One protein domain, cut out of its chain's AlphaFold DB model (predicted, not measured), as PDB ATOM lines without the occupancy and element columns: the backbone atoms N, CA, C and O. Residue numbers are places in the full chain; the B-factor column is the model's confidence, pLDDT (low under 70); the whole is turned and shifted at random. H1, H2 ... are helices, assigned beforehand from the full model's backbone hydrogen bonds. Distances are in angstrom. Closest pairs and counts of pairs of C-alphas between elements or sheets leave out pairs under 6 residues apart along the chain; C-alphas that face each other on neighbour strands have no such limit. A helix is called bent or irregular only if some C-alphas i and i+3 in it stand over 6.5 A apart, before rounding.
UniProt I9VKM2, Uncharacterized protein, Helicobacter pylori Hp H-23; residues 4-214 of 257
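Overview. This is residues 4 to 214 of the 257 residues of an uncharacterized protein of Helicobacter pylori Hp H-23 (UniProt I9VKM2). This is a long, slender bundle of helices in which the chain runs the length of a rod four times: H1 then H2 end to end, back along the unbroken H4, out again through H5 then H6, and back along the bent H7. The short H3 sits at the turn from H2 into H4, and the turn between H4 and H5 sticks out with residues 101 to 106. The printed part has 211 residues with seven named helices, H1 to H7 in that order, and no named strand; its class is all helix. It is loose, with a radius of gyration of the C-alphas of 23.7 A, and spans 85 by 25 by 22 A.

Arrangement. Begin with H7, residues 163 to 214, assigned as one helix by its hydrogen bonds but bent: C-alphas 185 and 188 are 6.9 A apart. Its arms, H7a to residue 185 and H7b from 188, stand at a steep tilt of 43 degrees; H7a is irregular, with C-alphas 173 and 176 6.6 A apart. H4, residues 53 to 97, touches H7b, closest at the C-alphas of Phe 83 and Leu 199, 7.0 A, the same way at a shallow tilt of 30 degrees. H2, residues 19 to 41, touches H4, closest at the C-alphas of Val 35 and Ser 67, 5.4 A. H1, residues 4 to 17, touches H7b at a shallow tilt of 5 degrees, opposite ways, closest at the C-alphas of Val 5 and Glu 207, 6.3 A. H6, residues 128 to 153, touches H7b at a shallow tilt of 3 degrees, opposite ways, closest at the C-alphas of Pro 130 and Cys 194, 5.6 A. H5, residues 105 to 123, forms a hairpin with H4, closest at the C-alphas of Ser 84 and Leu 122, 5.8 A. H3, residues 43 to 49, touches H7a, closest at the C-alphas of Ala 47 and Arg 164, 5.5 A. H5 and H6 are apart. Every O i to N i+4 pair is within hydrogen-bond range in H1; the counts are 15 of 19 in H2, 2 of 3 in H3, 39 of 41 in H4, 14 of 15 in H5, 14 of 22 in H6, 17 of 19 in H7a and 22 of 23 in H7b.

Along the chain. Find C-alpha 53 at (95.865, 213.728, 129.166); from there H4 runs 66.5 A to C-alpha 97 at (143.255, 167.136, 130.923). H7b, 38.8 A, ends at C-alpha 214, (151.571, 180.870, 128.385). H6 measures 35.9 A, H2 31.3 A and H7a 31.0 A.

Size, cuts and confidence. The two C-alphas farthest apart, Ser 104 and Asn 159, are 85.5 A apart. The printed part has no cut and no long link. Look for pLDDT under 70 at residue 4 and residues 91 to 164.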
ATOM      1  N   GLY A   4     143.850 174.953 123.838       66.56
ATOM      2  CA  GLY A   4     143.051 175.780 124.751       66.56
ATOM      3  C   GLY A   4     142.322 176.947 124.080       66.56
ATOM      4  O   GLY A   4     141.192 177.251 124.436       66.56
ATOM      5  N   VAL A   5     142.915 177.574 123.057       73.62
ATOM      6  CA  VAL A   5     142.224 178.625 122.283       73.62
ATOM      7  C   VAL A   5     141.122 178.008 121.420       73.62
ATOM      8  O   VAL A   5     140.060 178.594 121.252       73.62
ATOM      9  N   LYS A   6     141.343 176.791 120.913       80.12
ATOM     10  CA  LYS A   6     140.363 176.062 120.105       80.12
ATOM     11  C   LYS A   6     139.127 175.645 120.913       80.12
ATOM     12  O   LYS A   6     138.024 175.682 120.373       80.12
ATOM     13  N   ASP A   7     139.298 175.276 122.178       80.19
ATOM     14  CA  ASP A   7     138.181 174.906 123.056       80.19
ATOM     15  C   ASP A   7     137.355 176.141 123.465       80.19
ATOM     16  O   ASP A   7     136.124 176.111 123.401       80.19
ATOM     17  N   ILE A   8     138.011 177.278 123.732       80.75
ATOM     18  CA  ILE A   8     137.344 178.579 123.918       80.75
ATOM     19  C   ILE A   8     136.579 179.012 122.659       80.75
ATOM     20  O   ILE A   8     135.430 179.445 122.764       80.75
ATOM     21  N   GLU A   9     137.172 178.857 121.472       86.31
ATOM     22  CA  GLU A   9     136.512 179.138 120.191       86.31
ATOM     23  C   GLU A   9     135.260 178.272 120.006       86.31
ATOM     24  O   GLU A   9     134.198 178.762 119.632       86.31
ATOM     25  N   LYS A  10     135.350 176.979 120.327       88.50
ATOM     26  CA  LYS A  10     134.217 176.055 120.223       88.50
ATOM     27  C   LYS A  10     133.071 176.449 121.158       88.50
ATOM     28  O   LYS A  10     131.910 176.396 120.748       88.50
ATOM     29  N   THR A  11     133.379 176.841 122.392       86.38
ATOM     30  CA  THR A  11     132.372 177.309 123.356       86.38
ATOM     31  C   THR A  11     131.750 178.633 122.919       86.38
ATOM     32  O   THR A  11     130.529 178.781 122.988       86.38
ATOM     33  N   TYR A  12     132.550 179.554 122.377       87.94
ATOM     34  CA  TYR A  12     132.049 180.782 121.763       87.94
ATOM     35  C   TYR A  12     131.061 180.495 120.625       87.94
ATOM     36  O   TYR A  12     129.938 180.992 120.665       87.94
ATOM     37  N   GLU A  13     131.435 179.663 119.650       91.69
ATOM     38  CA  GLU A  13     130.580 179.356 118.496       91.69
ATOM     39  C   GLU A  13     129.293 178.622 118.900       91.69
ATOM     40  O   GLU A  13     128.220 178.921 118.378       91.69
ATOM     41  N   LYS A  14     129.356 177.728 119.898       91.94
ATOM     42  CA  LYS A  14     128.160 177.086 120.469       91.94
ATOM     43  C   LYS A  14     127.198 178.118 121.069       91.94
ATOM     44  O   LYS A  14     126.008 178.093 120.774       91.94
ATOM     45  N   LEU A  15     127.703 179.017 121.913       87.88
ATOM     46  CA  LEU A  15     126.874 180.041 122.558       87.88
ATOM     47  C   LEU A  15     126.339 181.061 121.554       87.88
ATOM     48  O   LEU A  15     125.209 181.521 121.690       87.88
ATOM     49  N   ARG A  16     127.130 181.378 120.527       89.25
ATOM     50  CA  ARG A  16     126.737 182.261 119.431       89.25
ATOM     51  C   ARG A  16     125.602 181.667 118.603       89.25
ATOM     52  O   ARG A  16     124.649 182.380 118.311       89.25
ATOM     53  N   ALA A  17     125.673 180.379 118.266       89.50
ATOM     54  CA  ALA A  17     124.617 179.692 117.522       89.50
ATOM     55  C   ALA A  17     123.275 179.701 118.275       89.50
ATOM     56  O   ALA A  17     122.221 179.837 117.662       89.50
ATOM     57  N   ASN A  18     123.320 179.634 119.607       87.56
ATOM     58  CA  ASN A  18     122.129 179.610 120.457       87.56
ATOM     59  C   ASN A  18     121.615 181.016 120.832       87.56
ATOM     60  O   ASN A  18     120.573 181.151 121.480       87.56
ATOM     61  N   LEU A  19     122.336 182.077 120.459       86.06
ATOM     62  CA  LEU A  19     122.128 183.437 120.962       86.06
ATOM     63  C   LEU A  19     120.766 184.020 120.577       86.06
ATOM     64  O   LEU A  19     120.104 184.643 121.407       86.06
ATOM     65  N   GLU A  20     120.321 183.783 119.346       80.38
ATOM     66  CA  GLU A  20     119.041 184.293 118.854       80.38
ATOM     67  C   GLU A  20     117.852 183.472 119.382       80.38
ATOM     68  O   GLU A  20     116.890 184.032 119.919       80.38
ATOM     69  N   GLU A  21     117.929 182.144 119.278       81.62
ATOM     70  CA  GLU A  21     116.785 181.255 119.504       81.62
ATOM     71  C   GLU A  21     116.570 180.914 120.989       81.62
ATOM     72  O   GLU A  21     115.446 181.008 121.488       81.62
ATOM     73  N   GLU A  22     117.635 180.590 121.730       76.94
ATOM     74  CA  GLU A  22     117.531 180.160 123.132       76.94
ATOM     75  C   GLU A  22     117.626 181.323 124.123       76.94
ATOM     76  O   GLU A  22     116.977 181.303 125.172       76.94
ATOM     77  N   TYR A  23     118.416 182.350 123.802       79.62
ATOM     78  CA  TYR A  23     118.692 183.440 124.736       79.62
ATOM     79  C   TYR A  23     117.863 184.689 124.435       79.62
ATOM     80  O   TYR A  23     117.064 185.119 125.271       79.62
ATOM     81  N   SER A  24     118.011 185.267 123.244       79.12
ATOM     82  CA  SER A  24     117.384 186.542 122.897       79.12
ATOM     83  C   SER A  24     115.867 186.433 122.779       79.12
ATOM     84  O   SER A  24     115.154 187.177 123.447       79.12
ATOM     85  N   SER A  25     115.341 185.462 122.025       84.94
ATOM     86  CA  SER A  25     113.890 185.265 121.877       84.94
ATOM     87  C   SER A  25     113.184 185.049 123.223       84.94
ATOM     88  O   SER A  25     112.159 185.678 123.517       84.94
ATOM     89  N   VAL A  26     113.752 184.207 124.090       88.75
ATOM     90  CA  VAL A  26     113.199 183.920 125.422       88.75
ATOM     91  C   VAL A  26     113.248 185.161 126.318       88.75
ATOM     92  O   VAL A  26     112.242 185.505 126.946       88.75
ATOM     93  N   ALA A  27     114.379 185.872 126.342       87.31
ATOM     94  CA  ALA A  27     114.537 187.095 127.122       87.31
ATOM     95  C   ALA A  27     113.605 188.212 126.646       87.31
ATOM     96  O   ALA A  27     112.913 188.826 127.458       87.31
ATOM     97  N   VAL A  28     113.520 188.441 125.335       88.81
ATOM     98  CA  VAL A  28     112.627 189.442 124.743       88.81
ATOM     99  C   VAL A  28     111.180 189.145 125.111       88.81
ATOM    100  O   VAL A  28     110.471 190.041 125.565       88.81
ATOM    101  N   ASN A  29     110.738 187.892 124.988       91.19
ATOM    102  CA  ASN A  29     109.378 187.512 125.364       91.19
ATOM    103  C   ASN A  29     109.111 187.705 126.868       91.19
ATOM    104  O   ASN A  29     108.036 188.192 127.228       91.19
ATOM    105  N   SER A  30     110.081 187.390 127.736       92.56
ATOM    106  CA  SER A  30     110.014 187.659 129.184       92.56
ATOM    107  C   SER A  30     109.848 189.157 129.467       92.56
ATOM    108  O   SER A  30     108.934 189.558 130.189       92.56
ATOM    109  N   VAL A  31     110.673 190.003 128.844       89.06
ATOM    110  CA  VAL A  31     110.633 191.462 129.017       89.06
ATOM    111  C   VAL A  31     109.312 192.041 128.525       89.06
ATOM    112  O   VAL A  31     108.662 192.781 129.260       89.06
ATOM    113  N   VAL A  32     108.880 191.676 127.315       90.75
ATOM    114  CA  VAL A  32     107.602 192.122 126.741       90.75
ATOM    115  C   VAL A  32     106.445 191.768 127.670       90.75
ATOM    116  O   VAL A  32     105.591 192.611 127.932       90.75
ATOM    117  N   LYS A  33     106.423 190.536 128.190       94.19
ATOM    118  CA  LYS A  33     105.379 190.081 129.109       94.19
ATOM    119  C   LYS A  33     105.342 190.927 130.384       94.19
ATOM    120  O   LYS A  33     104.269 191.405 130.737       94.19
ATOM    121  N   LYS A  34     106.493 191.167 131.020       93.81
ATOM    122  CA  LYS A  34     106.574 191.951 132.266       93.81
ATOM    123  C   LYS A  34     106.176 193.415 132.074       93.81
ATOM    124  O   LYS A  34     105.447 193.949 132.898       93.81
ATOM    125  N   VAL A  35     106.576 194.041 130.962       88.88
ATOM    126  CA  VAL A  35     106.161 195.421 130.639       88.88
ATOM    127  C   VAL A  35     104.643 195.517 130.490       88.88
ATOM    128  O   VAL A  35     104.024 196.443 131.005       88.88
ATOM    129  N   ILE A  36     104.027 194.545 129.814       90.00
ATOM    130  CA  ILE A  36     102.570 194.500 129.648       90.00
ATOM    131  C   ILE A  36     101.866 194.264 130.986       90.00
ATOM    132  O   ILE A  36     100.853 194.905 131.257       90.00
ATOM    133  N   GLU A  37     102.384 193.357 131.815       93.19
ATOM    134  CA  GLU A  37     101.845 193.085 133.150       93.19
ATOM    135  C   GLU A  37     101.888 194.338 134.032       93.19
ATOM    136  O   GLU A  37     100.859 194.695 134.594       93.19
ATOM    137  N   GLU A  38     103.001 195.076 134.056       90.56
ATOM    138  CA  GLU A  38     103.119 196.317 134.836       90.56
ATOM    139  C   GLU A  38     102.147 197.410 134.350       90.56
ATOM    140  O   GLU A  38     101.489 198.062 135.162       90.56
ATOM    141  N   VAL A  39     101.965 197.576 133.033       87.06
ATOM    142  CA  VAL A  39     100.952 198.504 132.487       87.06
ATOM    143  C   VAL A  39      99.533 198.064 132.868       87.06
ATOM    144  O   VAL A  39      98.696 198.897 133.225       87.06
ATOM    145  N   ARG A  40      99.249 196.757 132.824       89.56
ATOM    146  CA  ARG A  40      97.937 196.200 133.179       89.56
ATOM    147  C   ARG A  40      97.639 196.340 134.671       89.56
ATOM    148  O   ARG A  40      96.505 196.648 135.028       89.56
ATOM    149  N   GLU A  41      98.623 196.137 135.541       92.38
ATOM    150  CA  GLU A  41      98.483 196.316 136.992       92.38
ATOM    151  C   GLU A  41      98.185 197.774 137.353       92.38
ATOM    152  O   GLU A  41      97.363 198.048 138.226       92.38
ATOM    153  N   GLN A  42      98.773 198.718 136.616       88.56
ATOM    154  CA  GLN A  42      98.554 200.151 136.811       88.56
ATOM    155  C   GLN A  42      97.303 200.688 136.103       88.56
ATOM    156  O   GLN A  42      96.989 201.874 136.229       88.56
ATOM    157  N   LYS A  43      96.532 199.849 135.394       85.25
ATOM    158  CA  LYS A  43      95.393 200.290 134.567       85.25
ATOM    159  C   LYS A  43      94.388 201.167 135.317       85.25
ATOM    160  O   LYS A  43      93.900 202.140 134.754       85.25
ATOM    161  N   SER A  44      94.086 200.859 136.581       85.06
ATOM    162  CA  SER A  44      93.077 201.591 137.356       85.06
ATOM    163  C   SER A  44      93.593 202.940 137.847       85.06
ATOM    164  O   SER A  44      92.805 203.884 137.972       85.06
ATOM    165  N   TYR A  45      94.902 203.046 138.091       87.75
ATOM    166  CA  TYR A  45      95.569 204.313 138.372       87.75
ATOM    167  C   TYR A  45      95.645 205.170 137.106       87.75
ATOM    168  O   TYR A  45      95.168 206.302 137.109       87.75
ATOM    169  N   LEU A  46      96.096 204.597 135.992       84.38
ATOM    170  CA  LEU A  46      96.080 205.247 134.683       84.38
ATOM    171  C   LEU A  46      94.673 205.741 134.323       84.38
ATOM    172  O   LEU A  46      94.488 206.895 133.954       84.38
ATOM    173  N   ALA A  47      93.645 204.925 134.541       80.25
ATOM    174  CA  ALA A  47      92.269 205.317 134.272       80.25
ATOM    175  C   ALA A  47      91.756 206.444 135.192       80.25
ATOM    176  O   ALA A  47      90.778 207.107 134.858       80.25
ATOM    177  N   SER A  48      92.400 206.697 136.339       84.25
ATOM    178  CA  SER A  48      92.079 207.851 137.194       84.25
ATOM    179  C   SER A  48      92.574 209.183 136.615       84.25
ATOM    180  O   SER A  48      92.027 210.233 136.941       84.25
ATOM    181  N   LEU A  49      93.545 209.143 135.695       81.25
ATOM    182  CA  LEU A  49      94.111 210.311 135.012       81.25
ATOM    183  C   LEU A  49      93.282 210.728 133.781       81.25
ATOM    184  O   LEU A  49      93.747 211.495 132.940       81.25
ATOM    185  N   ILE A  50      92.033 210.260 133.682       71.94
ATOM    186  CA  ILE A  50      91.132 210.496 132.545       71.94
ATOM    187  C   ILE A  50      90.790 211.968 132.301       71.94
ATOM    188  O   ILE A  50      90.373 212.311 131.213       71.94
ATOM    189  N   ASN A  51      90.996 212.870 133.254       74.75
ATOM    190  CA  ASN A  51      90.786 214.308 133.016       74.75
ATOM    191  C   ASN A  51      92.103 215.051 132.757       74.75
ATOM    192  O   ASN A  51      92.141 216.278 132.697       74.75
ATOM    193  N   LYS A  52      93.208 214.306 132.650       81.62
ATOM    194  CA  LYS A  52      94.571 214.828 132.643       81.62
ATOM    195  C   LYS A  52      95.433 214.123 131.585       81.62
ATOM    196  O   LYS A  52      96.358 213.388 131.930       81.62
ATOM    197  N   PRO A  53      95.178 214.377 130.289       73.19
ATOM    198  CA  PRO A  53      95.865 213.728 129.166       73.19
ATOM    199  C   PRO A  53      97.391 213.741 129.255       73.19
ATOM    200  O   PRO A  53      98.041 212.736 128.983       73.19
ATOM    201  N   ASN A  54      97.974 214.869 129.658       79.00
ATOM    202  CA  ASN A  54      99.426 215.007 129.741       79.00
ATOM    203  C   ASN A  54     100.022 214.202 130.906       79.00
ATOM    204  O   ASN A  54     101.084 213.604 130.745       79.00
ATOM    205  N   GLU A  55      99.332 214.153 132.052       83.06
ATOM    206  CA  GLU A  55      99.739 213.315 133.189       83.06
ATOM    207  C   GLU A  55      99.600 211.830 132.829       83.06
ATOM    208  O   GLU A  55     100.533 211.070 133.047       83.06
ATOM    209  N   PHE A  56      98.502 211.431 132.174       80.00
ATOM    210  CA  PHE A  56      98.312 210.063 131.684       80.00
ATOM    211  C   PHE A  56      99.439 209.616 130.741       80.00
ATOM    212  O   PHE A  56     100.000 208.535 130.912       80.00
ATOM    213  N   ASN A  57      99.791 210.457 129.761       76.19
ATOM    214  CA  ASN A  57     100.863 210.166 128.806       76.19
ATOM    215  C   ASN A  57     102.212 209.985 129.510       76.19
ATOM    216  O   ASN A  57     102.921 209.019 129.234       76.19
ATOM    217  N   SER A  58     102.537 210.903 130.423       80.94
ATOM    218  CA  SER A  58     103.803 210.887 131.164       80.94
ATOM    219  C   SER A  58     103.891 209.679 132.103       80.94
ATOM    220  O   SER A  58     104.962 209.108 132.291       80.94
ATOM    221  N   GLU A  59     102.761 209.251 132.665       85.75
ATOM    222  CA  GLU A  59     102.715 208.115 133.579       85.75
ATOM    223  C   GLU A  59     102.848 206.775 132.847       85.75
ATOM    224  O   GLU A  59     103.661 205.938 133.238       85.75
ATOM    225  N   ILE A  60     102.124 206.585 131.733       80.62
ATOM    226  CA  ILE A  60     102.311 205.404 130.876       80.62
ATOM    227  C   ILE A  60     103.758 205.325 130.384       80.62
ATOM    228  O   ILE A  60     104.352 204.247 130.400       80.62
ATOM    229  N   GLU A  61     104.338 206.456 129.976       78.12
ATOM    230  CA  GLU A  61     105.749 206.533 129.608       78.12
ATOM    231  C   GLU A  61     106.652 206.048 130.740       78.12
ATOM    232  O   GLU A  61     107.469 205.153 130.527       78.12
ATOM    233  N   SER A  62     106.485 206.620 131.932       83.75
ATOM    234  CA  SER A  62     107.291 206.309 133.110       83.75
ATOM    235  C   SER A  62     107.223 204.822 133.460       83.75
ATOM    236  O   SER A  62     108.265 204.174 133.584       83.75
ATOM    237  N   ILE A  63     106.016 204.249 133.522       86.06
ATOM    238  CA  ILE A  63     105.798 202.826 133.825       86.06
ATOM    239  C   ILE A  63     106.510 201.945 132.797       86.06
ATOM    240  O   ILE A  63     107.283 201.058 133.161       86.06
ATOM    241  N   MET A  64     106.306 202.207 131.503       81.62
ATOM    242  CA  MET A  64     106.944 201.419 130.449       81.62
ATOM    243  C   MET A  64     108.465 201.557 130.476       81.62
ATOM    244  O   MET A  64     109.162 200.558 130.320       81.62
ATOM    245  N   GLN A  65     108.997 202.766 130.685       77.56
ATOM    246  CA  GLN A  65     110.437 203.013 130.765       77.56
ATOM    247  C   GLN A  65     111.072 202.263 131.927       77.56
ATOM    248  O   GLN A  65     112.046 201.534 131.734       77.56
ATOM    249  N   GLN A  66     110.517 202.427 133.125       82.06
ATOM    250  CA  GLN A  66     111.037 201.796 134.331       82.06
ATOM    251  C   GLN A  66     110.973 200.275 134.215       82.06
ATOM    252  O   GLN A  66     111.984 199.606 134.459       82.06
ATOM    253  N   SER A  67     109.837 199.737 133.762       86.19
ATOM    254  CA  SER A  67     109.666 198.303 133.545       86.19
ATOM    255  C   SER A  67     110.657 197.768 132.519       86.19
ATOM    256  O   SER A  67     111.354 196.782 132.765       86.19
ATOM    257  N   LEU A  68     110.769 198.433 131.369       83.19
ATOM    258  CA  LEU A  68     111.611 197.984 130.269       83.19
ATOM    259  C   LEU A  68     113.087 197.988 130.658       83.19
ATOM    260  O   LEU A  68     113.776 196.993 130.447       83.19
ATOM    261  N   ILE A  69     113.562 199.072 131.276       78.62
ATOM    262  CA  ILE A  69     114.949 199.201 131.740       78.62
ATOM    263  C   ILE A  69     115.258 198.126 132.782       78.62
ATOM    264  O   ILE A  69     116.256 197.413 132.656       78.62
ATOM    265  N   LYS A  70     114.404 197.990 133.801       84.62
ATOM    266  CA  LYS A  70     114.583 197.023 134.889       84.62
ATOM    267  C   LYS A  70     114.612 195.593 134.361       84.62
ATOM    268  O   LYS A  70     115.531 194.839 134.674       84.62
ATOM    269  N   ASN A  71     113.615 195.215 133.567       86.44
ATOM    270  CA  ASN A  71     113.450 193.838 133.127       86.44
ATOM    271  C   ASN A  71     114.460 193.456 132.046       86.44
ATOM    272  O   ASN A  71     114.984 192.344 132.093       86.44
ATOM    273  N   ALA A  72     114.812 194.375 131.139       82.44
ATOM    274  CA  ALA A  72     115.873 194.116 130.176       82.44
ATOM    275  C   ALA A  72     117.215 193.895 130.877       82.44
ATOM    276  O   ALA A  72     117.896 192.916 130.584       82.44
ATOM    277  N   LYS A  73     117.550 194.742 131.863       78.81
ATOM    278  CA  LYS A  73     118.771 194.598 132.666       78.81
ATOM    279  C   LYS A  73     118.891 193.210 133.282       78.81
ATOM    280  O   LYS A  73     119.924 192.566 133.130       78.81
ATOM    281  N   LEU A  74     117.827 192.755 133.943       83.81
ATOM    282  CA  LEU A  74     117.810 191.476 134.647       83.81
ATOM    283  C   LEU A  74     118.026 190.284 133.708       83.81
ATOM    284  O   LEU A  74     118.792 189.383 134.044       83.81
ATOM    285  N   GLU A  75     117.379 190.264 132.539       85.38
ATOM    286  CA  GLU A  75     117.556 189.158 131.587       85.38
ATOM    287  C   GLU A  75     118.964 189.158 130.968       85.38
ATOM    288  O   GLU A  75     119.590 188.104 130.876       85.38
ATOM    289  N   ILE A  76     119.516 190.329 130.623       78.69
ATOM    290  CA  ILE A  76     120.894 190.439 130.110       78.69
ATOM    291  C   ILE A  76     121.905 189.974 131.160       78.69
ATOM    292  O   ILE A  76     122.818 189.217 130.843       78.69
ATOM    293  N   GLU A  77     121.757 190.412 132.414       77.44
ATOM    294  CA  GLU A  77     122.624 189.994 133.523       77.44
ATOM    295  C   GLU A  77     122.573 188.480 133.731       77.44
ATOM    296  O   GLU A  77     123.616 187.843 133.886       77.44
ATOM    297  N   LYS A  78     121.376 187.890 133.669       83.44
ATOM    298  CA  LYS A  78     121.183 186.445 133.789       83.44
ATOM    299  C   LYS A  78     121.888 185.673 132.669       83.44
ATOM    300  O   LYS A  78     122.561 184.687 132.962       83.44
ATOM    301  N   ILE A  79     121.761 186.120 131.418       83.06
ATOM    302  CA  ILE A  79     122.390 185.465 130.259       83.06
ATOM    303  C   ILE A  79     123.912 185.635 130.291       83.06
ATOM    304  O   ILE A  79     124.658 184.673 130.108       83.06
ATOM    305  N   ASN A  80     124.398 186.836 130.598       76.31
ATOM    306  CA  ASN A  80     125.832 187.080 130.725       76.31
ATOM    307  C   ASN A  80     126.451 186.242 131.848       76.31
ATOM    308  O   ASN A  80     127.561 185.739 131.695       76.31
ATOM    309  N   LEU A  81     125.722 186.022 132.948       78.50
ATOM    310  CA  LEU A  81     126.158 185.108 133.998       78.50
ATOM    311  C   LEU A  81     126.237 183.655 133.504       78.50
ATOM    312  O   LEU A  81     127.160 182.947 133.904       78.50
ATOM    313  N   SER A  82     125.306 183.195 132.655       81.25
ATOM    314  CA  SER A  82     125.422 181.859 132.050       81.25
ATOM    315  C   SER A  82     126.618 181.757 131.111       81.25
ATOM    316  O   SER A  82     127.386 180.812 131.253       81.25
ATOM    317  N   PHE A  83     126.856 182.764 130.261       81.25
ATOM    318  CA  PHE A  83     128.053 182.797 129.420       81.25
ATOM    319  C   PHE A  83     129.316 182.689 130.276       81.25
ATOM    320  O   PHE A  83     130.117 181.784 130.071       81.25
ATOM    321  N   SER A  84     129.469 183.534 131.301       73.44
ATOM    322  CA  SER A  84     130.627 183.461 132.199       73.44
ATOM    323  C   SER A  84     130.807 182.075 132.824       73.44
ATOM    324  O   SER A  84     131.937 181.605 132.915       73.44
ATOM    325  N   LYS A  85     129.726 181.398 133.233       78.38
ATOM    326  CA  LYS A  85     129.805 180.041 133.800       78.38
ATOM    327  C   LYS A  85     130.310 179.014 132.790       78.38
ATOM    328  O   LYS A  85     131.160 178.207 133.157       78.38
ATOM    329  N   ASP A  86     129.826 179.065 131.555       81.25
ATOM    330  CA  ASP A  86     130.230 178.125 130.506       81.25
ATOM    331  C   ASP A  86     131.708 178.305 130.140       81.25
ATOM    332  O   ASP A  86     132.452 177.327 130.073       81.25
ATOM    333  N   PHE A  87     132.177 179.553 130.019       75.00
ATOM    334  CA  PHE A  87     133.605 179.818 129.829       75.00
ATOM    335  C   PHE A  87     134.433 179.373 131.044       75.00
ATOM    336  O   PHE A  87     135.462 178.729 130.862       75.00
ATOM    337  N   CYS A  88     133.996 179.644 132.282       71.06
ATOM    338  CA  CYS A  88     134.699 179.173 133.484       71.06
ATOM    339  C   CYS A  88     134.823 177.642 133.537       71.06
ATOM    340  O   CYS A  88     135.866 177.129 133.945       71.06
ATOM    341  N   ALA A  89     133.783 176.908 133.133       77.19
ATOM    342  CA  ALA A  89     133.816 175.450 133.087       77.19
ATOM    343  C   ALA A  89     134.847 174.934 132.068       77.19
ATOM    344  O   ALA A  89     135.601 174.014 132.381       77.19
ATOM    345  N   GLU A  90     134.927 175.565 130.893       75.06
ATOM    346  CA  GLU A  90     135.945 175.241 129.885       75.06
ATOM    347  C   GLU A  90     137.363 175.562 130.382       75.06
ATOM    348  O   GLU A  90     138.300 174.798 130.191       75.06
ATOM    349  N   PHE A  91     137.542 176.655 131.124       69.44
ATOM    350  CA  PHE A  91     138.835 176.937 131.751       69.44
ATOM    351  C   PHE A  91     139.245 175.882 132.779       69.44
ATOM    352  O   PHE A  91     140.407 175.474 132.821       69.44
ATOM    353  N   ALA A  92     138.304 175.424 133.604       68.00
ATOM    354  CA  ALA A  92     138.570 174.375 134.578       68.00
ATOM    355  C   ALA A  92     138.893 173.025 133.903       68.00
ATOM    356  O   ALA A  92     139.734 172.279 134.405       68.00
ATOM    357  N   SER A  93     138.268 172.713 132.759       69.25
ATOM    358  CA  SER A  93     138.517 171.472 132.005       69.25
ATOM    359  C   SER A  93     139.935 171.428 131.413       69.25
ATOM    360  O   SER A  93     140.600 170.387 131.496       69.25
ATOM    361  N   LEU A  94     140.429 172.565 130.901       65.19
ATOM    362  CA  LEU A  94     141.784 172.714 130.357       65.19
ATOM    363  C   LEU A  94     142.871 172.402 131.395       65.19
ATOM    364  O   LEU A  94     143.906 171.829 131.047       65.19
ATOM    365  N   ASN A  95     142.621 172.716 132.670       56.72
ATOM    366  CA  ASN A  95     143.541 172.403 133.765       56.72
ATOM    367  C   ASN A  95     143.715 170.887 133.952       56.72
ATOM    368  O   ASN A  95     144.828 170.382 134.076       56.72
ATOM    369  N   ASN A  96     142.603 170.151 133.920       56.31
ATOM    370  CA  ASN A  96     142.554 168.755 134.353       56.31
ATOM    371  C   ASN A  96     143.028 167.744 133.298       56.31
ATOM    372  O   ASN A  96     143.281 166.593 133.640       56.31
ATOM    373  N   THR A  97     143.098 168.120 132.016       54.75
ATOM    374  CA  THR A  97     143.255 167.136 130.923       54.75
ATOM    375  C   THR A  97     144.515 167.278 130.070       54.75
ATOM    376  O   THR A  97     144.936 166.274 129.497       54.75
ATOM    377  N   GLN A  98     145.144 168.457 129.966       51.50
ATOM    378  CA  GLN A  98     146.235 168.663 128.991       51.50
ATOM    379  C   GLN A  98     147.552 169.210 129.547       51.50
ATOM    380  O   GLN A  98     148.594 168.951 128.951       51.50
ATOM    381  N   LEU A  99     147.547 169.939 130.665       47.34
ATOM    382  CA  LEU A  99     148.772 170.558 131.204       47.34
ATOM    383  C   LEU A  99     149.406 169.764 132.358       47.34
ATOM    384  O   LEU A  99     150.592 169.934 132.629       47.34
ATOM    385  N   SER A 100     148.639 168.861 132.976       43.34
ATOM    386  CA  SER A 100     149.046 168.018 134.111       43.34
ATOM    387  C   SER A 100     149.931 166.823 133.707       43.34
ATOM    388  O   SER A 100     150.826 166.417 134.442       43.34
ATOM    389  N   SER A 101     149.767 166.268 132.498       43.75
ATOM    390  CA  SER A 101     150.392 164.980 132.140       43.75
ATOM    391  C   SER A 101     151.853 165.052 131.666       43.75
ATOM    392  O   SER A 101     152.467 164.007 131.460       43.75
ATOM    393  N   GLY A 102     152.429 166.250 131.505       45.06
ATOM    394  CA  GLY A 102     153.787 166.425 130.963       45.06
ATOM    395  C   GLY A 102     154.700 167.392 131.718       45.06
ATOM    396  O   GLY A 102     155.871 167.505 131.360       45.06
ATOM    397  N   PHE A 103     154.213 168.090 132.749       40.00
ATOM    398  CA  PHE A 103     154.966 169.168 133.386       40.00
ATOM    399  C   PHE A 103     154.993 169.051 134.915       40.00
ATOM    400  O   PHE A 103     153.986 168.838 135.569       40.00
ATOM    401  N   SER A 104     156.200 169.196 135.469       44.12
ATOM    402  CA  SER A 104     156.546 169.150 136.897       44.12
ATOM    403  C   SER A 104     155.554 169.888 137.817       44.12
ATOM    404  O   SER A 104     155.175 171.020 137.537       44.12
ATOM    405  N   VAL A 105     155.278 169.269 138.973       47.50
ATOM    406  CA  VAL A 105     154.393 169.652 140.104       47.50
ATOM    407  C   VAL A 105     154.361 171.152 140.484       47.50
ATOM    408  O   VAL A 105     153.359 171.640 140.994       47.50
ATOM    409  N   ASN A 106     155.415 171.931 140.205       47.31
ATOM    410  CA  ASN A 106     155.439 173.378 140.481       47.31
ATOM    411  C   ASN A 106     154.761 174.237 139.392       47.31
ATOM    412  O   ASN A 106     154.343 175.357 139.678       47.31
ATOM    413  N   LEU A 107     154.638 173.735 138.157       40.94
ATOM    414  CA  LEU A 107     153.899 174.410 137.084       40.94
ATOM    415  C   LEU A 107     152.385 174.322 137.310       40.94
ATOM    416  O   LEU A 107     151.661 175.281 137.053       40.94
ATOM    417  N   GLU A 108     151.940 173.186 137.837       45.94
ATOM    418  CA  GLU A 108     150.548 172.897 138.184       45.94
ATOM    419  C   GLU A 108     150.019 173.927 139.195       45.94
ATOM    420  O   GLU A 108     148.973 174.534 138.974       45.94
ATOM    421  N   HIS A 109     150.826 174.273 140.206       50.44
ATOM    422  CA  HIS A 109     150.487 175.298 141.198       50.44
ATOM    423  C   HIS A 109     150.450 176.732 140.613       50.44
ATOM    424  O   HIS A 109     149.638 177.560 141.034       50.44
ATOM    425  N   GLY A 110     151.308 177.060 139.637       42.41
ATOM    426  CA  GLY A 110     151.299 178.367 138.957       42.41
ATOM    427  C   GLY A 110     150.106 178.547 138.008       42.41
ATOM    428  O   GLY A 110     149.522 179.631 137.924       42.41
ATOM    429  N   LEU A 111     149.706 177.464 137.339       47.50
ATOM    430  CA  LEU A 111     148.511 177.390 136.496       47.50
ATOM    431  C   LEU A 111     147.226 177.469 137.317       47.50
ATOM    432  O   LEU A 111     146.328 178.233 136.966       47.50
ATOM    433  N   GLU A 112     147.161 176.760 138.439       50.53
ATOM    434  CA  GLU A 112     146.020 176.783 139.354       50.53
ATOM    435  C   GLU A 112     145.772 178.196 139.917       50.53
ATOM    436  O   GLU A 112     144.641 178.686 139.921       50.53
ATOM    437  N   LEU A 113     146.836 178.922 140.285       51.94
ATOM    438  CA  LEU A 113     146.747 180.335 140.681       51.94
ATOM    439  C   LEU A 113     146.296 181.244 139.523       51.94
ATOM    440  O   LEU A 113     145.509 182.171 139.731       51.94
ATOM    441  N   GLY A 114     146.750 180.970 138.295       46.34
ATOM    442  CA  GLY A 114     146.345 181.702 137.093       46.34
ATOM    443  C   GLY A 114     144.877 181.497 136.711       46.34
ATOM    444  O   GLY A 114     144.188 182.457 136.372       46.34
ATOM    445  N   ILE A 115     144.370 180.272 136.827       49.66
ATOM    446  CA  ILE A 115     142.972 179.925 136.541       49.66
ATOM    447  C   ILE A 115     142.039 180.434 137.643       49.66
ATOM    448  O   ILE A 115     140.930 180.883 137.350       49.66
ATOM    449  N   ASN A 116     142.489 180.457 138.898       53.31
ATOM    450  CA  ASN A 116     141.751 181.111 139.976       53.31
ATOM    451  C   ASN A 116     141.636 182.626 139.741       53.31
ATOM    452  O   ASN A 116     140.556 183.192 139.920       53.31
ATOM    453  N   ALA A 117     142.692 183.283 139.250       52.12
ATOM    454  CA  ALA A 117     142.624 184.686 138.838       52.12
ATOM    455  C   ALA A 117     141.652 184.895 137.660       52.12
ATOM    456  O   ALA A 117     140.833 185.814 137.698       52.12
ATOM    457  N   LEU A 118     141.669 184.002 136.667       52.25
ATOM    458  CA  LEU A 118     140.750 184.020 135.526       52.25
ATOM    459  C   LEU A 118     139.294 183.832 135.926       52.25
ATOM    460  O   LEU A 118     138.432 184.608 135.524       52.25
ATOM    461  N   SER A 119     139.029 182.850 136.779       52.69
ATOM    462  CA  SER A 119     137.703 182.580 137.331       52.69
ATOM    463  C   SER A 119     137.177 183.796 138.091       52.69
ATOM    464  O   SER A 119     136.011 184.160 137.956       52.69
ATOM    465  N   VAL A 120     138.049 184.494 138.828       56.50
ATOM    466  CA  VAL A 120     137.714 185.746 139.515       56.50
ATOM    467  C   VAL A 120     137.448 186.890 138.529       56.50
ATOM    468  O   VAL A 120     136.507 187.649 138.746       56.50
ATOM    469  N   ILE A 121     138.215 187.028 137.443       52.59
ATOM    470  CA  ILE A 121     138.025 188.074 136.418       52.59
ATOM    471  C   ILE A 121     136.737 187.838 135.609       52.59
ATOM    472  O   ILE A 121     135.978 188.781 135.369       52.59
ATOM    473  N   LEU A 122     136.445 186.587 135.244       53.28
ATOM    474  CA  LEU A 122     135.234 186.173 134.525       53.28
ATOM    475  C   LEU A 122     133.978 186.293 135.399       53.28
ATOM    476  O   LEU A 122     132.928 186.723 134.912       53.28
ATOM    477  N   ALA A 123     134.093 185.989 136.696       52.41
ATOM    478  CA  ALA A 123     133.029 186.203 137.677       52.41
ATOM    479  C   ALA A 123     132.802 187.691 137.992       52.41
ATOM    480  O   ALA A 123     131.680 188.093 138.295       52.41
ATOM    481  N   LYS A 124     133.848 188.526 137.907       47.34
ATOM    482  CA  LYS A 124     133.780 189.982 138.130       47.34
ATOM    483  C   LYS A 124     133.469 190.790 136.872       47.34
ATOM    484  O   LYS A 124     133.525 192.018 136.932       47.34
ATOM    485  N   ASN A 125     133.160 190.146 135.746       53.69
ATOM    486  CA  ASN A 125     132.955 190.833 134.480       53.69
ATOM    487  C   ASN A 125     131.843 191.893 134.619       53.69
ATOM    488  O   ASN A 125     130.686 191.542 134.865       53.69
ATOM    489  N   PRO A 126     132.168 193.193 134.512       49.84
ATOM    490  CA  PRO A 126     131.197 194.233 134.771       49.84
ATOM    491  C   PRO A 126     130.201 194.265 133.611       49.84
ATOM    492  O   PRO A 126     130.487 194.766 132.524       49.84
ATOM    493  N   VAL A 127     128.990 193.772 133.877       50.12
ATOM    494  CA  VAL A 127     127.815 193.794 132.983       50.12
ATOM    495  C   VAL A 127     127.399 195.230 132.579       50.12
ATOM    496  O   VAL A 127     126.466 195.447 131.809       50.12
ATOM    497  N   THR A 128     128.112 196.250 133.058       50.94
ATOM    498  CA  THR A 128     127.777 197.669 132.918       50.94
ATOM    499  C   THR A 128     128.017 198.242 131.521       50.94
ATOM    500  O   THR A 128     127.305 199.165 131.133       50.94
ATOM    501  N   ARG A 129     128.972 197.718 130.735       55.34
ATOM    502  CA  ARG A 129     129.277 198.250 129.385       55.34
ATOM    503  C   ARG A 129     128.265 197.829 128.307       55.34
ATOM    504  O   ARG A 129     127.810 198.708 127.579       55.34
ATOM    505  N   PRO A 130     127.856 196.550 128.217       55.62
ATOM    506  CA  PRO A 130     126.844 196.116 127.250       55.62
ATOM    507  C   PRO A 130     125.467 196.739 127.507       55.62
ATOM    508  O   PRO A 130     124.771 197.138 126.578       55.62
ATOM    509  N   PHE A 131     125.104 196.931 128.780       54.66
ATOM    510  CA  PHE A 131     123.821 197.529 129.154       54.66
ATOM    511  C   PHE A 131     123.653 198.982 128.668       54.66
ATOM    512  O   PHE A 131     122.536 199.428 128.398       54.66
ATOM    513  N   ALA A 132     124.755 199.719 128.494       62.44
ATOM    514  CA  ALA A 132     124.723 201.076 127.954       62.44
ATOM    515  C   ALA A 132     124.224 201.125 126.497       62.44
ATOM    516  O   ALA A 132     123.537 202.081 126.131       62.44
ATOM    517  N   LEU A 133     124.511 200.095 125.689       60.62
ATOM    518  CA  LEU A 133     124.041 199.991 124.301       60.62
ATOM    519  C   LEU A 133     122.529 199.775 124.244       60.62
ATOM    520  O   LEU A 133     121.843 200.438 123.473       60.62
ATOM    521  N   ILE A 134     121.989 198.936 125.129       59.94
ATOM    522  CA  ILE A 134     120.539 198.748 125.236       59.94
ATOM    523  C   ILE A 134     119.862 200.022 125.725       59.94
ATOM    524  O   ILE A 134     118.894 200.456 125.113       59.94
ATOM    525  N   LEU A 135     120.399 200.703 126.739       63.59
ATOM    526  CA  LEU A 135     119.868 202.009 127.147       63.59
ATOM    527  C   LEU A 135     119.878 203.037 126.003       63.59
ATOM    528  O   LEU A 135     118.947 203.833 125.892       63.59
ATOM    529  N   GLN A 136     120.901 203.033 125.144       66.94
ATOM    530  CA  GLN A 136     120.954 203.902 123.966       66.94
ATOM    531  C   GLN A 136     119.944 203.495 122.888       66.94
ATOM    532  O   GLN A 136     119.238 204.366 122.381       66.94
ATOM    533  N   GLY A 137     119.829 202.204 122.576       60.41
ATOM    534  CA  GLY A 137     118.881 201.675 121.592       60.41
ATOM    535  C   GLY A 137     117.418 201.752 122.036       60.41
ATOM    536  O   GLY A 137     116.518 201.871 121.208       60.41
ATOM    537  N   LEU A 138     117.164 201.771 123.346       64.69
ATOM    538  CA  LEU A 138     115.828 201.943 123.912       64.69
ATOM    539  C   LEU A 138     115.323 203.386 123.813       64.69
ATOM    540  O   LEU A 138     114.122 203.590 123.676       64.69
ATOM    541  N   LYS A 139     116.199 204.400 123.827       65.69
ATOM    542  CA  LYS A 139     115.791 205.816 123.696       65.69
ATOM    543  C   LYS A 139     114.903 206.103 122.473       65.69
ATOM    544  O   LYS A 139     113.852 206.716 122.663       65.69
ATOM    545  N   PRO A 140     115.265 205.703 121.238       66.69
ATOM    546  CA  PRO A 140     114.403 205.915 120.078       66.69
ATOM    547  C   PRO A 140     113.100 205.112 120.164       66.69
ATOM    548  O   PRO A 140     112.056 205.645 119.809       66.69
ATOM    549  N   LEU A 141     113.116 203.895 120.721       64.75
ATOM    550  CA  LEU A 141     111.894 203.113 120.938       64.75
ATOM    551  C   LEU A 141     110.923 203.814 121.899       64.75
ATOM    552  O   LEU A 141     109.727 203.883 121.626       64.75
ATOM    553  N   LEU A 142     111.435 204.363 122.999       63.59
ATOM    554  CA  LEU A 142     110.641 205.130 123.954       63.59
ATOM    555  C   LEU A 142     110.047 206.375 123.292       63.59
ATOM    556  O   LEU A 142     108.856 206.635 123.432       63.59
ATOM    557  N   LYS A 143     110.841 207.084 122.485       64.44
ATOM    558  CA  LYS A 143     110.378 208.239 121.707       64.44
ATOM    559  C   LYS A 143     109.308 207.863 120.672       64.44
ATOM    560  O   LYS A 143     108.354 208.609 120.484       64.44
ATOM    561  N   ASP A 144     109.425 206.707 120.030       64.62
ATOM    562  CA  ASP A 144     108.443 206.218 119.059       64.62
ATOM    563  C   ASP A 144     107.153 205.716 119.719       64.62
ATOM    564  O   ASP A 144     106.068 205.819 119.145       64.62
ATOM    565  N   LEU A 145     107.236 205.136 120.914       59.88
ATOM    566  CA  LEU A 145     106.061 204.834 121.735       59.88
ATOM    567  C   LEU A 145     105.340 206.130 122.129       59.88
ATOM    568  O   LEU A 145     104.119 206.224 122.000       59.88
ATOM    569  N   LEU A 146     106.110 207.155 122.495       61.59
ATOM    570  CA  LEU A 146     105.606 208.471 122.874       61.59
ATOM    571  C   LEU A 146     104.919 209.248 121.761       61.59
ATOM    572  O   LEU A 146     104.061 210.068 122.054       61.59
ATOM    573  N   THR A 147     105.262 209.026 120.495       64.44
ATOM    574  CA  THR A 147     104.584 209.708 119.381       64.44
ATOM    575  C   THR A 147     103.252 209.058 119.010       64.44
ATOM    576  O   THR A 147     102.378 209.727 118.462       64.44
ATOM    577  N   LEU A 148     103.058 207.773 119.326       59.38
ATOM    578  CA  LEU A 148     101.812 207.058 119.029       59.38
ATOM    579  C   LEU A 148     100.768 207.173 120.129       59.38
ATOM    580  O   LEU A 148      99.575 207.274 119.829       59.38
ATOM    581  N   LEU A 149     101.215 207.167 121.385       63.22
ATOM    582  CA  LEU A 149     100.340 207.259 122.545       63.22
ATOM    583  C   LEU A 149      99.392 208.471 122.447       63.22
ATOM    584  O   LEU A 149      98.187 208.249 122.484       63.22
ATOM    585  N   PRO A 150      99.835 209.711 122.168       64.38
ATOM    586  CA  PRO A 150      98.951 210.872 122.069       64.38
ATOM    587  C   PRO A 150      97.811 210.722 121.055       64.38
ATOM    588  O   PRO A 150      96.709 211.188 121.321       64.38
ATOM    589  N   ASN A 151      98.024 210.042 119.923       63.81
ATOM    590  CA  ASN A 151      96.985 209.840 118.903       63.81
ATOM    591  C   ASN A 151      95.960 208.778 119.316       63.81
ATOM    592  O   ASN A 151      94.759 208.943 119.098       63.81
ATOM    593  N   ILE A 152      96.431 207.697 119.943       61.78
ATOM    594  CA  ILE A 152      95.565 206.668 120.525       61.78
ATOM    595  C   ILE A 152      94.764 207.282 121.682       61.78
ATOM    596  O   ILE A 152      93.564 207.034 121.806       61.78
ATOM    597  N   ILE A 153      95.399 208.159 122.461       61.91
ATOM    598  CA  ILE A 153      94.877 208.683 123.718       61.91
ATOM    599  C   ILE A 153      93.994 209.924 123.536       61.91
ATOM    600  O   ILE A 153      92.982 210.050 124.214       61.91
ATOM    601  N   ALA A 154      94.234 210.779 122.539       64.75
ATOM    602  CA  ALA A 154      93.321 211.877 122.198       64.75
ATOM    603  C   ALA A 154      91.926 211.384 121.765       64.75
ATOM    604  O   ALA A 154      90.946 212.132 121.800       64.75
ATOM    605  N   SER A 155      91.805 210.112 121.367       63.06
ATOM    606  CA  SER A 155      90.507 209.475 121.122       63.06
ATOM    607  C   SER A 155      89.726 209.146 122.407       63.06
ATOM    608  O   SER A 155      88.522 208.920 122.318       63.06
ATOM    609  N   PHE A 156      90.381 209.167 123.575       61.09
ATOM    610  CA  PHE A 156      89.829 208.777 124.879       61.09
ATOM    611  C   PHE A 156      89.193 209.912 125.681       61.09
ATOM    612  O   PHE A 156      88.449 209.623 126.597       61.09
ATOM    613  N   PHE A 157      89.458 211.181 125.373       64.06
ATOM    614  CA  PHE A 157      89.014 212.310 126.209       64.06
ATOM    615  C   PHE A 157      87.744 212.992 125.688       64.06
ATOM    616  O   PHE A 157      87.631 214.215 125.747       64.06
ATOM    617  N   ARG A 158      86.810 212.235 125.094       63.38
ATOM    618  CA  ARG A 158      85.609 212.816 124.461       63.38
ATOM    619  C   ARG A 158      84.314 212.689 125.285       63.38
ATOM    620  O   ARG A 158      83.382 213.397 124.922       63.38
ATOM    621  N   ASN A 159      84.219 211.892 126.366       56.66
ATOM    622  CA  ASN A 159      83.136 211.989 127.382       56.66
ATOM    623  C   ASN A 159      83.635 211.612 128.803       56.66
ATOM    624  O   ASN A 159      84.689 211.025 128.942       56.66
ATOM    625  N   GLU A 160      82.915 211.920 129.892       56.09
ATOM    626  CA  GLU A 160      83.572 211.980 131.224       56.09
ATOM    627  C   GLU A 160      83.279 210.827 132.226       56.09
ATOM    628  O   GLU A 160      84.185 210.432 132.953       56.09
ATOM    629  N   GLU A 161      82.088 210.204 132.287       50.88
ATOM    630  CA  GLU A 161      81.736 209.348 133.460       50.88
ATOM    631  C   GLU A 161      81.540 207.843 133.182       50.88
ATOM    632  O   GLU A 161      81.935 206.993 133.979       50.88
ATOM    633  N   LYS A 162      81.030 207.466 131.999       55.56
ATOM    634  CA  LYS A 162      81.024 206.058 131.529       55.56
ATOM    635  C   LYS A 162      82.411 205.594 131.058       55.56
ATOM    636  O   LYS A 162      82.530 204.504 130.499       55.56
ATOM    637  N   GLU A 163      83.434 206.434 131.206       60.19
ATOM    638  CA  GLU A 163      84.683 206.324 130.462       60.19
ATOM    639  C   GLU A 163      85.835 205.684 131.231       60.19
ATOM    640  O   GLU A 163      86.717 205.147 130.582       60.19
ATOM    641  N   ARG A 164      85.800 205.568 132.566       64.69
ATOM    642  CA  ARG A 164      86.887 204.889 133.303       64.69
ATOM    643  C   ARG A 164      86.995 203.397 132.959       64.69
ATOM    644  O   ARG A 164      88.065 202.922 132.599       64.69
ATOM    645  N   ALA A 165      85.873 202.672 132.979       70.44
ATOM    646  CA  ALA A 165      85.828 201.264 132.566       70.44
ATOM    647  C   ALA A 165      86.074 201.089 131.054       70.44
ATOM    648  O   ALA A 165      86.656 200.092 130.627       70.44
ATOM    649  N   LYS A 166      85.670 202.071 130.232       73.38
ATOM    650  CA  LYS A 166      86.006 202.086 128.800       73.38
ATOM    651  C   LYS A 166      87.494 202.336 128.579       73.38
ATOM    652  O   LYS A 166      88.051 201.725 127.684       73.38
ATOM    653  N   LEU A 167      88.133 203.179 129.383       74.62
ATOM    654  CA  LEU A 167      89.552 203.494 129.307       74.62
ATOM    655  C   LEU A 167      90.392 202.297 129.747       74.62
ATOM    656  O   LEU A 167      91.322 201.937 129.040       74.62
ATOM    657  N   GLU A 168      90.014 201.611 130.829       80.19
ATOM    658  CA  GLU A 168      90.637 200.335 131.205       80.19
ATOM    659  C   GLU A 168      90.525 199.294 130.081       80.19
ATOM    660  O   GLU A 168      91.511 198.647 129.737       80.19
ATOM    661  N   ASN A 169      89.345 199.164 129.462       82.00
ATOM    662  CA  ASN A 169      89.158 198.277 128.314       82.00
ATOM    663  C   ASN A 169      90.033 198.716 127.128       82.00
ATOM    664  O   ASN A 169      90.734 197.903 126.542       82.00
ATOM    665  N   LEU A 170      90.069 200.009 126.809       74.69
ATOM    666  CA  LEU A 170      90.849 200.552 125.698       74.69
ATOM    667  C   LEU A 170      92.363 200.433 125.906       74.69
ATOM    668  O   LEU A 170      93.085 200.222 124.930       74.69
ATOM    669  N   ILE A 171      92.849 200.508 127.147       80.19
ATOM    670  CA  ILE A 171      94.234 200.159 127.483       80.19
ATOM    671  C   ILE A 171      94.499 198.701 127.088       80.19
ATOM    672  O   ILE A 171      95.491 198.421 126.419       80.19
ATOM    673  N   GLU A 172      93.575 197.797 127.407       84.69
ATOM    674  CA  GLU A 172      93.690 196.370 127.104       84.69
ATOM    675  C   GLU A 172      93.618 196.057 125.598       84.69
ATOM    676  O   GLU A 172      94.399 195.247 125.107       84.69
ATOM    677  N   VAL A 173      92.720 196.705 124.842       84.00
ATOM    678  CA  VAL A 173      92.512 196.396 123.411       84.00
ATOM    679  C   VAL A 173      93.317 197.253 122.433       84.00
ATOM    680  O   VAL A 173      93.428 196.873 121.269       84.00
ATOM    681  N   LYS A 174      93.866 198.403 122.849       80.31
ATOM    682  CA  LYS A 174      94.645 199.291 121.961       80.31
ATOM    683  C   LYS A 174      96.057 199.561 122.457       80.31
ATOM    684  O   LYS A 174      96.998 199.381 121.692       80.31
ATOM    685  N   VAL A 175      96.214 199.994 123.708       79.19
ATOM    686  CA  VAL A 175      97.532 200.404 124.224       79.19
ATOM    687  C   VAL A 175      98.449 199.193 124.367       79.19
ATOM    688  O   VAL A 175      99.536 199.183 123.796       79.19
ATOM    689  N   ILE A 176      98.000 198.145 125.061       85.62
ATOM    690  CA  ILE A 176      98.787 196.928 125.286       85.62
ATOM    691  C   ILE A 176      99.210 196.258 123.963       85.62
ATOM    692  O   ILE A 176     100.403 195.983 123.819       85.62
ATOM    693  N   PRO A 177      98.319 196.028 122.976       87.44
ATOM    694  CA  PRO A 177      98.712 195.415 121.708       87.44
ATOM    695  C   PRO A 177      99.734 196.238 120.916       87.44
ATOM    696  O   PRO A 177     100.678 195.668 120.371       87.44
ATOM    697  N   GLU A 178      99.594 197.566 120.888       83.25
ATOM    698  CA  GLU A 178     100.535 198.450 120.188       83.25
ATOM    699  C   GLU A 178     101.919 198.430 120.856       83.25
ATOM    700  O   GLU A 178     102.948 198.283 120.187       83.25
ATOM    701  N   VAL A 179     101.946 198.502 122.194       82.44
ATOM    702  CA  VAL A 179     103.174 198.378 122.992       82.44
ATOM    703  C   VAL A 179     103.836 197.028 122.734       82.44
ATOM    704  O   VAL A 179     105.026 196.965 122.421       82.44
ATOM    705  N   GLN A 180     103.059 195.946 122.792       86.44
ATOM    706  CA  GLN A 180     103.541 194.595 122.539       86.44
ATOM    707  C   GLN A 180     104.161 194.462 121.146       86.44
ATOM    708  O   GLN A 180     105.253 193.905 121.011       86.44
ATOM    709  N   TYR A 181     103.480 194.968 120.116       87.56
ATOM    710  CA  TYR A 181     103.943 194.912 118.733       87.56
ATOM    711  C   TYR A 181     105.280 195.639 118.555       87.56
ATOM    712  O   TYR A 181     106.229 195.070 118.011       87.56
ATOM    713  N   LYS A 182     105.398 196.868 119.072       82.69
ATOM    714  CA  LYS A 182     106.638 197.649 118.968       82.69
ATOM    715  C   LYS A 182     107.809 197.017 119.700       82.69
ATOM    716  O   LYS A 182     108.901 196.933 119.138       82.69
ATOM    717  N   LEU A 183     107.588 196.553 120.928       84.62
ATOM    718  CA  LEU A 183     108.638 195.902 121.704       84.62
ATOM    719  C   LEU A 183     109.128 194.632 120.999       84.62
ATOM    720  O   LEU A 183     110.333 194.462 120.828       84.62
ATOM    721  N   LYS A 184     108.215 193.792 120.493       88.50
ATOM    722  CA  LYS A 184     108.575 192.589 119.722       88.50
ATOM    723  C   LYS A 184     109.318 192.895 118.424       88.50
ATOM    724  O   LYS A 184     110.096 192.065 117.974       88.50
ATOM    725  N   LYS A 185     109.098 194.066 117.825       86.38
ATOM    726  CA  LYS A 185     109.782 194.478 116.595       86.38
ATOM    727  C   LYS A 185     111.227 194.926 116.835       86.38
ATOM    728  O   LYS A 185     112.076 194.686 115.987       86.38
ATOM    729  N   VAL A 186     111.501 195.610 117.946       81.50
ATOM    730  CA  VAL A 186     112.783 196.310 118.157       81.50
ATOM    731  C   VAL A 186     113.700 195.594 119.145       81.50
ATOM    732  O   VAL A 186     114.912 195.567 118.939       81.50
ATOM    733  N   LEU A 187     113.151 194.997 120.208       84.75
ATOM    734  CA  LEU A 187     113.966 194.356 121.239       84.75
ATOM    735  C   LEU A 187     114.837 193.197 120.733       84.75
ATOM    736  O   LEU A 187     115.972 193.138 121.198       84.75
ATOM    737  N   PRO A 188     114.404 192.329 119.792       88.75
ATOM    738  CA  PRO A 188     115.258 191.244 119.301       88.75
ATOM    739  C   PRO A 188     116.608 191.726 118.767       88.75
ATOM    740  O   PRO A 188     117.642 191.189 119.153       88.75
ATOM    741  N   GLY A 189     116.615 192.789 117.955       84.06
ATOM    742  CA  GLY A 189     117.853 193.351 117.410       84.06
ATOM    743  C   GLY A 189     118.773 193.908 118.500       84.06
ATOM    744  O   GLY A 189     119.962 193.609 118.511       84.06
ATOM    745  N   LEU A 190     118.209 194.651 119.460       82.44
ATOM    746  CA  LEU A 190     118.973 195.237 120.569       82.44
ATOM    747  C   LEU A 190     119.547 194.176 121.516       82.44
ATOM    748  O   LEU A 190     120.676 194.312 121.992       82.44
ATOM    749  N   PHE A 191     118.774 193.127 121.802       83.56
ATOM    750  CA  PHE A 191     119.223 192.008 122.627       83.56
ATOM    751  C   PHE A 191     120.319 191.215 121.923       83.56
ATOM    752  O   PHE A 191     121.353 190.977 122.543       83.56
ATOM    753  N   ASN A 192     120.141 190.876 120.642       86.62
ATOM    754  CA  ASN A 192     121.157 190.164 119.863       86.62
ATOM    755  C   ASN A 192     122.475 190.942 119.844       86.62
ATOM    756  O   ASN A 192     123.496 190.411 120.265       86.62
ATOM    757  N   GLU A 193     122.448 192.220 119.466       83.12
ATOM    758  CA  GLU A 193     123.656 193.049 119.404       83.12
ATOM    759  C   GLU A 193     124.359 193.149 120.770       83.12
ATOM    760  O   GLU A 193     125.583 193.029 120.876       83.12
ATOM    761  N   CYS A 194     123.600 193.349 121.849       78.88
ATOM    762  CA  CYS A 194     124.165 193.437 123.192       78.88
ATOM    763  C   CYS A 194     124.800 192.118 123.645       78.88
ATOM    764  O   CYS A 194     125.893 192.119 124.222       78.88
ATOM    765  N   LEU A 195     124.109 191.000 123.425       83.62
ATOM    766  CA  LEU A 195     124.576 189.677 123.824       83.62
ATOM    767  C   LEU A 195     125.770 189.235 122.972       83.62
ATOM    768  O   LEU A 195     126.741 188.740 123.537       83.62
ATOM    769  N   GLU A 196     125.770 189.491 121.661       86.50
ATOM    770  CA  GLU A 196     126.910 189.212 120.776       86.50
ATOM    771  C   GLU A 196     128.157 189.984 121.206       86.50
ATOM    772  O   GLU A 196     129.238 189.407 121.333       86.50
ATOM    773  N   ASN A 197     128.012 191.279 121.498       82.38
ATOM    774  CA  ASN A 197     129.113 192.103 121.988       82.38
ATOM    775  C   ASN A 197     129.621 191.634 123.358       82.38
ATOM    776  O   ASN A 197     130.827 191.651 123.617       82.38
ATOM    777  N   SER A 198     128.712 191.196 124.235       77.88
ATOM    778  CA  SER A 198     129.068 190.661 125.554       77.88
ATOM    779  C   SER A 198     129.847 189.353 125.423       77.88
ATOM    780  O   SER A 198     130.902 189.202 126.040       77.88
ATOM    781  N   LEU A 199     129.355 188.446 124.578       83.12
ATOM    782  CA  LEU A 199     129.954 187.148 124.297       83.12
ATOM    783  C   LEU A 199     131.327 187.298 123.627       83.12
ATOM    784  O   LEU A 199     132.297 186.678 124.060       83.12
ATOM    785  N   LYS A 200     131.443 188.180 122.627       85.50
ATOM    786  CA  LYS A 200     132.720 188.505 121.979       85.50
ATOM    787  C   LYS A 200     133.718 189.094 122.974       85.50
ATOM    788  O   LYS A 200     134.842 188.624 123.075       85.50
ATOM    789  N   GLY A 201     133.295 190.074 123.773       75.38
ATOM    790  CA  GLY A 201     134.162 190.665 124.788       75.38
ATOM    791  C   GLY A 201     134.581 189.672 125.877       75.38
ATOM    792  O   GLY A 201     135.597 189.887 126.536       75.38
ATOM    793  N   LEU A 202     133.802 188.613 126.119       74.75
ATOM    794  CA  LEU A 202     134.192 187.512 126.999       74.75
ATOM    795  C   LEU A 202     135.281 186.660 126.335       74.75
ATOM    796  O   LEU A 202     136.348 186.512 126.923       74.75
ATOM    797  N   LYS A 203     135.057 186.211 125.093       82.38
ATOM    798  CA  LYS A 203     136.034 185.472 124.274       82.38
ATOM    799  C   LYS A 203     137.389 186.180 124.208       82.38
ATOM    800  O   LYS A 203     138.395 185.586 124.581       82.38
ATOM    801  N   ASP A 204     137.404 187.458 123.828       80.94
ATOM    802  CA  ASP A 204     138.639 188.234 123.654       80.94
ATOM    803  C   ASP A 204     139.463 188.293 124.956       80.94
ATOM    804  O   ASP A 204     140.691 188.192 124.944       80.94
ATOM    805  N   ARG A 205     138.792 188.419 126.110       73.56
ATOM    806  CA  ARG A 205     139.451 188.409 127.425       73.56
ATOM    807  C   ARG A 205     139.994 187.033 127.784       73.56
ATOM    808  O   ARG A 205     141.115 186.944 128.274       73.56
ATOM    809  N   CYS A 206     139.227 185.979 127.524       72.75
ATOM    810  CA  CYS A 206     139.669 184.603 127.723       72.75
ATOM    811  C   CYS A 206     140.945 184.308 126.915       72.75
ATOM    812  O   CYS A 206     141.919 183.791 127.456       72.75
ATOM    813  N   GLU A 207     140.969 184.682 125.635       79.88
ATOM    814  CA  GLU A 207     142.118 184.466 124.750       79.88
ATOM    815  C   GLU A 207     143.359 185.255 125.176       79.88
ATOM    816  O   GLU A 207     144.472 184.714 125.179       79.88
ATOM    817  N   LEU A 208     143.172 186.520 125.565       77.62
ATOM    818  CA  LEU A 208     144.256 187.374 126.046       77.62
ATOM    819  C   LEU A 208     144.940 186.764 127.272       77.62
ATOM    820  O   LEU A 208     146.165 186.687 127.336       77.62
ATOM    821  N   GLU A 209     144.150 186.288 128.225       70.50
ATOM    822  CA  GLU A 209     144.659 185.732 129.472       70.50
ATOM    823  C   GLU A 209     145.322 184.363 129.290       70.50
ATOM    824  O   GLU A 209     146.383 184.113 129.865       70.50
ATOM    825  N   ILE A 210     144.771 183.496 128.427       73.50
ATOM    826  CA  ILE A 210     145.442 182.248 128.021       73.50
ATOM    827  C   ILE A 210     146.826 182.559 127.448       73.50
ATOM    828  O   ILE A 210     147.810 181.892 127.776       73.50
ATOM    829  N   THR A 211     146.907 183.573 126.587       78.00
ATOM    830  CA  THR A 211     148.160 183.984 125.947       78.00
ATOM    831  C   THR A 211     149.155 184.520 126.973       78.00
ATOM    832  O   THR A 211     150.314 184.106 126.975       78.00
ATOM    833  N   HIS A 212     148.703 185.388 127.877       76.94
ATOM    834  CA  HIS A 212     149.533 185.952 128.937       76.94
ATOM    835  C   HIS A 212     150.103 184.859 129.854       76.94
ATOM    836  O   HIS A 212     151.311 184.806 130.085       76.94
ATOM    837  N   LYS A 213     149.273 183.905 130.290       72.75
ATOM    838  CA  LYS A 213     149.730 182.798 131.145       72.75
ATOM    839  C   LYS A 213     150.736 181.890 130.453       72.75
ATOM    840  O   LYS A 213     151.707 181.472 131.073       72.75
ATOM    841  N   LYS A 214     150.575 181.631 129.156       72.44
ATOM    842  CA  LYS A 214     151.571 180.870 128.385       72.44
ATOM    843  C   LYS A 214     152.932 181.554 128.351       72.44
ATOM    844  O   LYS A 214     153.950 180.876 128.459       72.44
TER     845      LYS A 214